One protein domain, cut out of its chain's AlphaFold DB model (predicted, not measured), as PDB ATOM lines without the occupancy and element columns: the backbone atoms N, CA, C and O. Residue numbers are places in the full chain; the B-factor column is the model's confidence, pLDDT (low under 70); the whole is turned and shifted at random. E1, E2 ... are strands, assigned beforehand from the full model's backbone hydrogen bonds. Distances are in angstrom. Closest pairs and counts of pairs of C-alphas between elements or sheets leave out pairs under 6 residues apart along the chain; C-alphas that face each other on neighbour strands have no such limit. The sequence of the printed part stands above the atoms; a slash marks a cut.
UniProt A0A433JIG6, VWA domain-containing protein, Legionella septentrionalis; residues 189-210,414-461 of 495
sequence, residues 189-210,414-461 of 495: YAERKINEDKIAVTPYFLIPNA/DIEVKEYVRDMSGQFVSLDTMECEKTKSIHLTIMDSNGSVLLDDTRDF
ATOM      1  N   TYR A 189     -59.047  21.829  99.851       90.00
ATOM      2  CA  TYR A 189     -58.299  20.655 100.289       90.00
ATOM      3  C   TYR A 189     -57.517  21.015 101.550       90.00
ATOM      4  O   TYR A 189     -56.562  21.792 101.485       90.00
ATOM      5  N   ALA A 190     -57.945  20.491 102.698       92.00
ATOM      6  CA  ALA A 190     -57.187  20.604 103.934       92.00
ATOM      7  C   ALA A 190     -56.065  19.562 103.923       92.00
ATOM      8  O   ALA A 190     -56.312  18.370 103.745       92.00
ATOM      9  N   GLU A 191     -54.827  20.015 104.099       90.88
ATOM     10  CA  GLU A 191     -53.635  19.177 103.981       90.88
ATOM     11  C   GLU A 191     -52.919  19.066 105.330       90.88
ATOM     12  O   GLU A 191     -52.623  20.069 105.988       90.88
ATOM     13  N   ARG A 192     -52.569  17.838 105.726       90.00
ATOM     14  CA  ARG A 192     -51.730  17.566 106.897       90.00
ATOM     15  C   ARG A 192     -50.574  16.650 106.513       90.00
ATOM     16  O   ARG A 192     -50.778  15.517 106.081       90.00
ATOM     17  N   LYS A 193     -49.339  17.119 106.706       88.75
ATOM     18  CA  LYS A 193     -48.133  16.319 106.440       88.75
ATOM     19  C   LYS A 193     -48.115  15.076 107.339       88.75
ATOM     20  O   LYS A 193     -48.169  15.215 108.559       88.75
ATOM     21  N   ILE A 194     -47.997  13.891 106.737       88.31
ATOM     22  CA  ILE A 194     -47.767  12.631 107.462       88.31
ATOM     23  C   ILE A 194     -46.261  12.370 107.527       88.31
ATOM     24  O   ILE A 194     -45.698  12.212 108.607       88.31
ATOM     25  N   ASN A 195     -45.592  12.372 106.371       87.62
ATOM     26  CA  ASN A 195     -44.140  12.215 106.252       87.62
ATOM     27  C   ASN A 195     -43.605  12.967 105.012       87.62
ATOM     28  O   ASN A 195     -44.239  13.915 104.541       87.62
ATOM     29  N   GLU A 196     -42.393  12.657 104.540       81.81
ATOM     30  CA  GLU A 196     -41.781  13.366 103.406       81.81
ATOM     31  C   GLU A 196     -42.526  13.148 102.084       81.81
ATOM     32  O   GLU A 196     -42.677  14.114 101.331       81.81
ATOM     33  N   ASP A 197     -43.102  11.962 101.882       83.62
ATOM     34  CA  ASP A 197     -43.716  11.543 100.617       83.62
ATOM     35  C   ASP A 197     -45.249  11.507 100.662       83.62
ATOM     36  O   ASP A 197     -45.902  11.520  99.617       83.62
ATOM     37  N   LYS A 198     -45.836  11.497 101.866       87.56
ATOM     38  CA  LYS A 198     -47.281  11.368 102.085       87.56
ATOM     39  C   LYS A 198     -47.898  12.553 102.812       87.56
ATOM     40  O   LYS A 198     -47.354  13.087 103.790       87.56
ATOM     41  N   ILE A 199     -49.103  12.888 102.377       89.38
ATOM     42  CA  ILE A 199     -49.986  13.879 102.982       89.38
ATOM     43  C   ILE A 199     -51.352  13.241 103.255       89.38
ATOM     44  O   ILE A 199     -51.824  12.413 102.485       89.38
ATOM     45  N   ALA A 200     -51.971  13.613 104.371       89.00
ATOM     46  CA  ALA A 200     -53.390  13.388 104.598       89.00
ATOM     47  C   ALA A 200     -54.138  14.563 103.970       89.00
ATOM     48  O   ALA A 200     -53.821  15.716 104.278       89.00
ATOM     49  N   VAL A 201     -55.102  14.268 103.105       88.19
ATOM     50  CA  VAL A 201     -55.933  15.264 102.437       88.19
ATOM     51  C   VAL A 201     -57.380  15.046 102.840       88.19
ATOM     52  O   VAL A 201     -57.909  13.945 102.712       88.19
ATOM     53  N   THR A 202     -58.022  16.106 103.314       89.88
ATOM     54  CA  THR A 202     -59.453  16.135 103.617       89.88
ATOM     55  C   THR A 202     -60.108  17.159 102.689       89.88
ATOM     56  O   THR A 202     -59.921  18.365 102.885       89.88
ATOM     57  N   PRO A 203     -60.829  16.725 101.646       88.69
ATOM     58  CA  PRO A 203     -61.589  17.634 100.800       88.69
ATOM     59  C   PRO A 203     -62.797  18.201 101.547       88.69
ATOM     60  O   PRO A 203     -63.523  17.480 102.221       88.69
ATOM     61  N   TYR A 204     -63.041  19.493 101.379       89.69
ATOM     62  CA  TYR A 204     -64.239  20.194 101.816       89.69
ATOM     63  C   TYR A 204     -64.880  20.828 100.598       89.69
ATOM     64  O   TYR A 204     -64.229  21.615  99.921       89.69
ATOM     65  N   PHE A 205     -66.148  20.566 100.334       86.06
ATOM     66  CA  PHE A 205     -66.826  21.162  99.185       86.06
ATOM     67  C   PHE A 205     -68.050  21.957  99.616       86.06
ATOM     68  O   PHE A 205     -68.695  21.655 100.622       86.06
ATOM     69  N   LEU A 206     -68.347  23.010  98.859       83.50
ATOM     70  CA  LEU A 206     -69.553  23.806  99.034       83.50
ATOM     71  C   LEU A 206     -70.717  23.118  98.327       83.50
ATOM     72  O   LEU A 206     -70.699  22.970  97.106       83.50
ATOM     73  N   ILE A 207     -71.764  22.774  99.071       78.06
ATOM     74  CA  ILE A 207     -73.000  22.274  98.472       78.06
ATOM     75  C   ILE A 207     -73.762  23.449  97.841       78.06
ATOM     76  O   ILE A 207     -74.091  24.408  98.550       78.06
ATOM     77  N   PRO A 208     -74.083  23.414  96.535       73.44
ATOM     78  CA  PRO A 208     -74.867  24.467  95.897       73.44
ATOM     79  C   PRO A 208     -76.261  24.616  96.524       73.44
ATOM     80  O   PRO A 208     -76.870  23.641  96.939       73.44
ATOM     81  N   ASN A 209     -76.816  25.830  96.517       68.19
ATOM     82  CA  ASN A 209     -78.167  26.096  97.043       68.19
ATOM     83  C   ASN A 209     -79.309  25.495  96.196       68.19
ATOM     84  O   ASN A 209     -80.458  25.523  96.621       68.19
ATOM     85  N   ALA A 210     -79.025  25.042  94.973       61.97
ATOM     86  CA  ALA A 210     -80.025  24.642  93.982       61.97
ATOM     87  C   ALA A 210     -79.961  23.137  93.684       61.97
ATOM     88  O   ALA A 210     -79.875  22.731  92.527       61.97
ATOM     89  N   ASP A 414     -61.825   4.024  89.001       44.38
ATOM     90  CA  ASP A 414     -62.269   2.719  89.490       44.38
ATOM     91  C   ASP A 414     -63.588   2.894  90.250       44.38
ATOM     92  O   ASP A 414     -63.734   3.725  91.136       44.38
ATOM     93  N   ILE A 415     -64.584   2.107  89.847       45.56
ATOM     94  CA  ILE A 415     -66.034   2.239  90.086       45.56
ATOM     95  C   ILE A 415     -66.459   2.128  91.579       45.56
ATOM     96  O   ILE A 415     -67.640   1.985  91.899       45.56
ATOM     97  N   GLU A 416     -65.531   2.238  92.527       52.66
ATOM     98  CA  GLU A 416     -65.766   2.099  93.963       52.66
ATOM     99  C   GLU A 416     -65.216   3.272  94.784       52.66
ATOM    100  O   GLU A 416     -64.203   3.139  95.451       52.66
ATOM    101  N   VAL A 417     -65.979   4.365  94.854       49.34
ATOM    102  CA  VAL A 417     -66.265   5.089  96.109       49.34
ATOM    103  C   VAL A 417     -67.619   5.764  95.915       49.34
ATOM    104  O   VAL A 417     -67.787   6.432  94.903       49.34
ATOM    105  N   LYS A 418     -68.588   5.570  96.829       63.47
ATOM    106  CA  LYS A 418     -69.812   6.392  96.911       63.47
ATOM    107  C   LYS A 418     -70.056   6.767  98.365       63.47
ATOM    108  O   LYS A 418     -70.806   6.101  99.078       63.47
ATOM    109  N   GLU A 419     -69.341   7.785  98.814       59.94
ATOM    110  CA  GLU A 419     -69.636   8.470 100.069       59.94
ATOM    111  C   GLU A 419     -70.869   9.355  99.849       59.94
ATOM    112  O   GLU A 419     -71.020   9.951  98.780       59.94
ATOM    113  N   TYR A 420     -71.778   9.397 100.828       65.50
ATOM    114  CA  TYR A 420     -73.046  10.107 100.698       65.50
ATOM    115  C   TYR A 420     -73.155  11.252 101.685       65.50
ATOM    116  O   TYR A 420     -73.414  11.058 102.873       65.50
ATOM    117  N   VAL A 421     -73.031  12.463 101.158       58.91
ATOM    118  CA  VAL A 421     -73.112  13.689 101.947       58.91
ATOM    119  C   VAL A 421     -74.550  14.188 102.019       58.91
ATOM    120  O   VAL A 421     -75.241  14.236 101.009       58.91
ATOM    121  N   ARG A 422     -75.014  14.563 103.213       66.44
ATOM    122  CA  ARG A 422     -76.365  15.099 103.450       66.44
ATOM    123  C   ARG A 422     -76.519  16.475 102.786       66.44
ATOM    124  O   ARG A 422     -75.568  17.245 102.767       66.44
ATOM    125  N   ASP A 423     -77.714  16.804 102.298       60.38
ATOM    126  CA  ASP A 423     -78.052  18.146 101.813       60.38
ATOM    127  C   ASP A 423     -77.894  19.162 102.935       60.38
ATOM    128  O   ASP A 423     -78.725  19.296 103.834       60.38
ATOM    129  N   MET A 424     -76.774  19.851 102.825       67.31
ATOM    130  CA  MET A 424     -76.385  21.012 103.583       67.31
ATOM    131  C   MET A 424     -76.274  22.178 102.597       67.31
ATOM    132  O   MET A 424     -75.243  22.836 102.541       67.31
ATOM    133  N   SER A 425     -77.293  22.387 101.753       68.38
ATOM    134  CA  SER A 425     -77.343  23.466 100.758       68.38
ATOM    135  C   SER A 425     -76.790  24.778 101.320       68.38
ATOM    136  O   SER A 425     -77.224  25.267 102.367       68.38
ATOM    137  N   GLY A 426     -75.785  25.325 100.639       72.69
ATOM    138  CA  GLY A 426     -75.099  26.551 101.040       72.69
ATOM    139  C   GLY A 426     -74.073  26.386 102.158       72.69
ATOM    140  O   GLY A 426     -73.618  27.395 102.699       72.69
ATOM    141  N   GLN A 427     -73.715  25.156 102.521       77.81
ATOM    142  CA  GLN A 427     -72.758  24.837 103.577       77.81
ATOM    143  C   GLN A 427     -71.585  24.025 103.026       77.81
ATOM    144  O   GLN A 427     -71.670  23.394 101.970       77.81
ATOM    145  N   PHE A 428     -70.490  24.049 103.778       82.94
ATOM    146  CA  PHE A 428     -69.328  23.213 103.520       82.94
ATOM    147  C   PHE A 428     -69.488  21.855 104.169       82.94
ATOM    148  O   PHE A 428     -69.907  21.776 105.322       82.94
ATOM    149  N   VAL A 429     -69.104  20.808 103.451       81.69
ATOM    150  CA  VAL A 429     -69.031  19.464 104.014       81.69
ATOM    151  C   VAL A 429     -67.668  18.860 103.731       81.69
ATOM    152  O   VAL A 429     -67.168  18.957 102.612       81.69
ATOM    153  N   SER A 430     -67.070  18.269 104.767       85.38
ATOM    154  CA  SER A 430     -65.861  17.457 104.660       85.38
ATOM    155  C   SER A 430     -66.180  16.074 104.112       85.38
ATOM    156  O   SER A 430     -67.167  15.469 104.527       85.38
ATOM    157  N   LEU A 431     -65.298  15.565 103.265       82.38
ATOM    158  CA  LEU A 431     -65.222  14.152 102.906       82.38
ATOM    159  C   LEU A 431     -64.279  13.408 103.841       82.38
ATOM    160  O   LEU A 431     -63.510  14.029 104.588       82.38
ATOM    161  N   ASP A 432     -64.309  12.082 103.761       82.06
ATOM    162  CA  ASP A 432     -63.343  11.253 104.462       82.06
ATOM    163  C   ASP A 432     -61.900  11.641 104.099       82.06
ATOM    164  O   ASP A 432     -61.554  12.016 102.975       82.06
ATOM    165  N   THR A 433     -61.027  11.575 105.104       84.94
ATOM    166  CA  THR A 433     -59.611  11.900 104.921       84.94
ATOM    167  C   THR A 433     -58.914  10.768 104.185       84.94
ATOM    168  O   THR A 433     -58.932   9.625 104.638       84.94
ATOM    169  N   MET A 434     -58.228  11.104 103.100       83.38
ATOM    170  CA  MET A 434     -57.458  10.166 102.291       83.38
ATOM    171  C   MET A 434     -55.953  10.384 102.462       83.38
ATOM    172  O   MET A 434     -55.480  11.509 102.637       83.38
ATOM    173  N   GLU A 435     -55.178   9.300 102.426       85.19
ATOM    174  CA  GLU A 435     -53.718   9.380 102.373       85.19
ATOM    175  C   GLU A 435     -53.253   9.407 100.918       85.19
ATOM    176  O   GLU A 435     -53.400   8.426 100.188       85.19
ATOM    177  N   CYS A 436     -52.634  10.511 100.508       80.12
ATOM    178  CA  CYS A 436     -52.129  10.693  99.155       80.12
ATOM    179  C   CYS A 436     -50.602  10.771  99.155       80.12
ATOM    180  O   CYS A 436     -49.978  11.424  99.998       80.12
ATOM    181  N   GLU A 437     -49.986  10.131  98.165       80.62
ATOM    182  CA  GLU A 437     -48.615  10.462  97.782       80.62
ATOM    183  C   GLU A 437     -48.605  11.872  97.197       80.62
ATOM    184  O   GLU A 437     -49.490  12.227  96.416       80.62
ATOM    185  N   LYS A 438     -47.585  12.671  97.520       72.19
ATOM    186  CA  LYS A 438     -47.482  14.047  97.013       72.19
ATOM    187  C   LYS A 438     -47.518  14.129  95.490       72.19
ATOM    188  O   LYS A 438     -47.940  15.136  94.958       72.19
ATOM    189  N   THR A 439     -47.082  13.095  94.781       67.56
ATOM    190  CA  THR A 439     -47.043  13.071  93.312       67.56
ATOM    191  C   THR A 439     -48.376  12.712  92.656       67.56
ATOM    192  O   THR A 439     -48.453  12.747  91.432       67.56
ATOM    193  N   LYS A 440     -49.403  12.335  93.427       75.50
ATOM    194  CA  LYS A 440     -50.709  11.929  92.895       75.50
ATOM    195  C   LYS A 440     -51.692  13.099  92.861       75.50
ATOM    196  O   LYS A 440     -51.564  14.061  93.620       75.50
ATOM    197  N   SER A 441     -52.661  12.991  91.961       79.12
ATOM    198  CA  SER A 441     -53.794  13.899  91.832       79.12
ATOM    199  C   SER A 441     -55.041  13.277  92.457       79.12
ATOM    200  O   SER A 441     -55.253  12.069  92.336       79.12
ATOM    201  N   ILE A 442     -55.879  14.097  93.083       80.62
ATOM    202  CA  ILE A 442     -57.240  13.709  93.482       80.62
ATOM    203  C   ILE A 442     -58.199  14.259  92.425       80.62
ATOM    204  O   ILE A 442     -58.064  15.423  92.049       80.62
ATOM    205  N   HIS A 443     -59.149  13.448  91.960       84.56
ATOM    206  CA  HIS A 443     -60.194  13.873  91.029       84.56
ATOM    207  C   HIS A 443     -61.557  13.604  91.657       84.56
ATOM    208  O   HIS A 443     -61.925  12.448  91.816       84.56
ATOM    209  N   LEU A 444     -62.307  14.648  92.001       82.56
ATOM    210  CA  LEU A 444     -63.605  14.529  92.656       82.56
ATOM    211  C   LEU A 444     -64.724  14.920  91.703       82.56
ATOM    212  O   LEU A 444     -64.809  16.070  91.273       82.56
ATOM    213  N   THR A 445     -65.648  13.988  91.479       83.19
ATOM    214  CA  THR A 445     -66.935  14.279  90.843       83.19
ATOM    215  C   THR A 445     -68.050  14.157  91.871       83.19
ATOM    216  O   THR A 445     -68.193  13.122  92.525       83.19
ATOM    217  N   ILE A 446     -68.868  15.201  91.995       79.88
ATOM    218  CA  ILE A 446     -70.022  15.253  92.895       79.88
ATOM    219  C   ILE A 446     -71.287  15.356  92.058       79.88
ATOM    220  O   ILE A 446     -71.412  16.243  91.212       79.88
ATOM    221  N   MET A 447     -72.244  14.468  92.308       79.00
ATOM    222  CA  MET A 447     -73.498  14.385  91.564       79.00
ATOM    223  C   MET A 447     -74.726  14.549  92.463       79.00
ATOM    224  O   MET A 447     -74.740  14.123  93.623       79.00
ATOM    225  N   ASP A 448     -75.775  15.154  91.903       76.00
ATOM    226  CA  ASP A 448     -77.070  15.332  92.560       76.00
ATOM    227  C   ASP A 448     -77.933  14.059  92.557       76.00
ATOM    228  O   ASP A 448     -77.536  12.986  92.094       76.00
ATOM    229  N   SER A 449     -79.161  14.183  93.066       70.12
ATOM    230  CA  SER A 449     -80.126  13.084  93.163       70.12
ATOM    231  C   SER A 449     -80.554  12.468  91.826       70.12
ATOM    232  O   SER A 449     -81.074  11.347  91.828       70.12
ATOM    233  N   ASN A 450     -80.315  13.150  90.703       74.56
ATOM    234  CA  ASN A 450     -80.592  12.673  89.350       74.56
ATOM    235  C   ASN A 450     -79.332  12.182  88.618       74.56
ATOM    236  O   ASN A 450     -79.435  11.746  87.470       74.56
ATOM    237  N   GLY A 451     -78.161  12.224  89.263       73.69
ATOM    238  CA  GLY A 451     -76.880  11.908  88.630       73.69
ATOM    239  C   GLY A 451     -76.322  13.056  87.785       73.69
ATOM    240  O   GLY A 451     -75.442  12.828  86.959       73.69
ATOM    241  N   SER A 452     -76.836  14.276  87.957       80.38
ATOM    242  CA  SER A 452     -76.283  15.461  87.302       80.38
ATOM    243  C   SER A 452     -75.007  15.865  88.024       80.38
ATOM    244  O   SER A 452     -75.020  15.995  89.247       80.38
ATOM    245  N   VAL A 453     -73.920  16.088  87.287       82.62
ATOM    246  CA  VAL A 453     -72.666  16.582  87.865       82.62
ATOM    247  C   VAL A 453     -72.888  17.997  88.396       82.62
ATOM    248  O   VAL A 453     -73.196  18.917  87.640       82.62
ATOM    249  N   LEU A 454     -72.761  18.146  89.709       78.12
ATOM    250  CA  LEU A 454     -72.805  19.424  90.413       78.12
ATOM    251  C   LEU A 454     -71.437  20.093  90.426       78.12
ATOM    252  O   LEU A 454     -71.349  21.317  90.373       78.12
ATOM    253  N   LEU A 455     -70.391  19.277  90.539       80.44
ATOM    254  CA  LEU A 455     -69.015  19.714  90.665       80.44
ATOM    255  C   LEU A 455     -68.097  18.633  90.108       80.44
ATOM    256  O   LEU A 455     -68.317  17.445  90.346       80.44
ATOM    257  N   ASP A 456     -67.071  19.071  89.391       84.75
ATOM    258  CA  ASP A 456     -65.977  18.238  88.908       84.75
ATOM    259  C   ASP A 456     -64.662  19.013  89.103       84.75
ATOM    260  O   ASP A 456     -64.514  20.113  88.564       84.75
ATOM    261  N   ASP A 457     -63.756  18.500  89.937       85.88
ATOM    262  CA  ASP A 457     -62.499  19.169  90.284       85.88
ATOM    263  C   ASP A 457     -61.330  18.183  90.329       85.88
ATOM    264  O   ASP A 457     -61.465  17.034  90.743       85.88
ATOM    265  N   THR A 458     -60.152  18.642  89.904       85.38
ATOM    266  CA  THR A 458     -58.912  17.858  89.957       85.38
ATOM    267  C   THR A 458     -57.813  18.668  90.615       85.38
ATOM    268  O   THR A 458     -57.518  19.792  90.200       85.38
ATOM    269  N   ARG A 459     -57.165  18.081  91.622       84.44
ATOM    270  CA  ARG A 459     -56.096  18.723  92.381       84.44
ATOM    271  C   ARG A 459     -54.816  17.902  92.350       84.44
ATOM    272  O   ARG A 459     -54.769  16.799  92.887       84.44
ATOM    273  N   ASP A 460     -53.764  18.506  91.807       82.06
ATOM    274  CA  ASP A 460     -52.399  17.983  91.869       82.06
ATOM    275  C   ASP A 460     -51.685  18.471  93.133       82.06
ATOM    276  O   ASP A 460     -51.615  19.676  93.395       82.06
ATOM    277  N   PHE A 461     -51.077  17.550  93.883       75.69
ATOM    278  CA  PHE A 461     -50.291  17.876  95.084       75.69
ATOM    279  C   PHE A 461     -48.772  17.911  94.817       75.69
ATOM    280  O   PHE A 461     -47.976  18.219  95.707       75.69
TER     281      PHE A 461
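AT A GLANCE: This is residues 189 to 210 and 414 to 461 of the 495 residues of the protein "VWA domain-containing protein" of Legionella septentrionalis (UniProt A0A433JIG6). Look for two layers of strands, loosely face to face: a small branched sheet in which the long strand E2 has E1 along one side and E4 and E5 one after the other along the other side, and a long hairpin, E6 and E7, running lengthwise over one face of it. E3 lies off to the side near E4. The 70 printed residues hold no named helix and seven named strands, E1 to E7 in chain order; the class is all strand, with antiparallel pairs. The whole is elongated, 41 by 25 by 17 A, and only just compact, close to loose, with a radius of gyration of the C-alphas of 13.2 A.

IN THESE COORDINATES: Find C-alpha 189 at (-58.299, 20.655, 100.289), where E1, residues 189 to 193, begins. E2, residues 198 to 206, runs 25.7 A. Next come E3, residues 419 to 422, E4, residues 428 to 430, and E5, residues 434 to 437. E6, residues 441 to 447, spans 19.7 A; E7, residues 453 to 460, spans 20.7 A and ends at (-52.399, 17.983, 91.869).

HOW THE PARTS SIT: Start at E2: the hairpin E1 and E2 is antiparallel at 161 degrees, with N 190 and O 202 2.9 A apart. On the other side of E2, E5 has N 201 and O 434 at 2.8 A, and E4 has N 205 and O 429 at 3.0 A. E2 and E6 are near each other. In the hairpin E6 and E7, at 173 degrees, N 444 and O 457 are 2.8 A apart. E3 pairs with no named strand; its closest C-alpha to E4 is Val 421 to Val 429, 7.4 A.

THE WHOLE: The C-alphas of Glu 196 and Asn 450 are the two farthest apart, 41.3 A. Residues 211 to 413 are not printed, and C-alphas 210 and 414 stand 28.6 A apart across this cut. The links printed whole are tight. The mean pLDDT of the printed part is 77.8; residues 209 to 210, 414 to 425 and 439 are under 70.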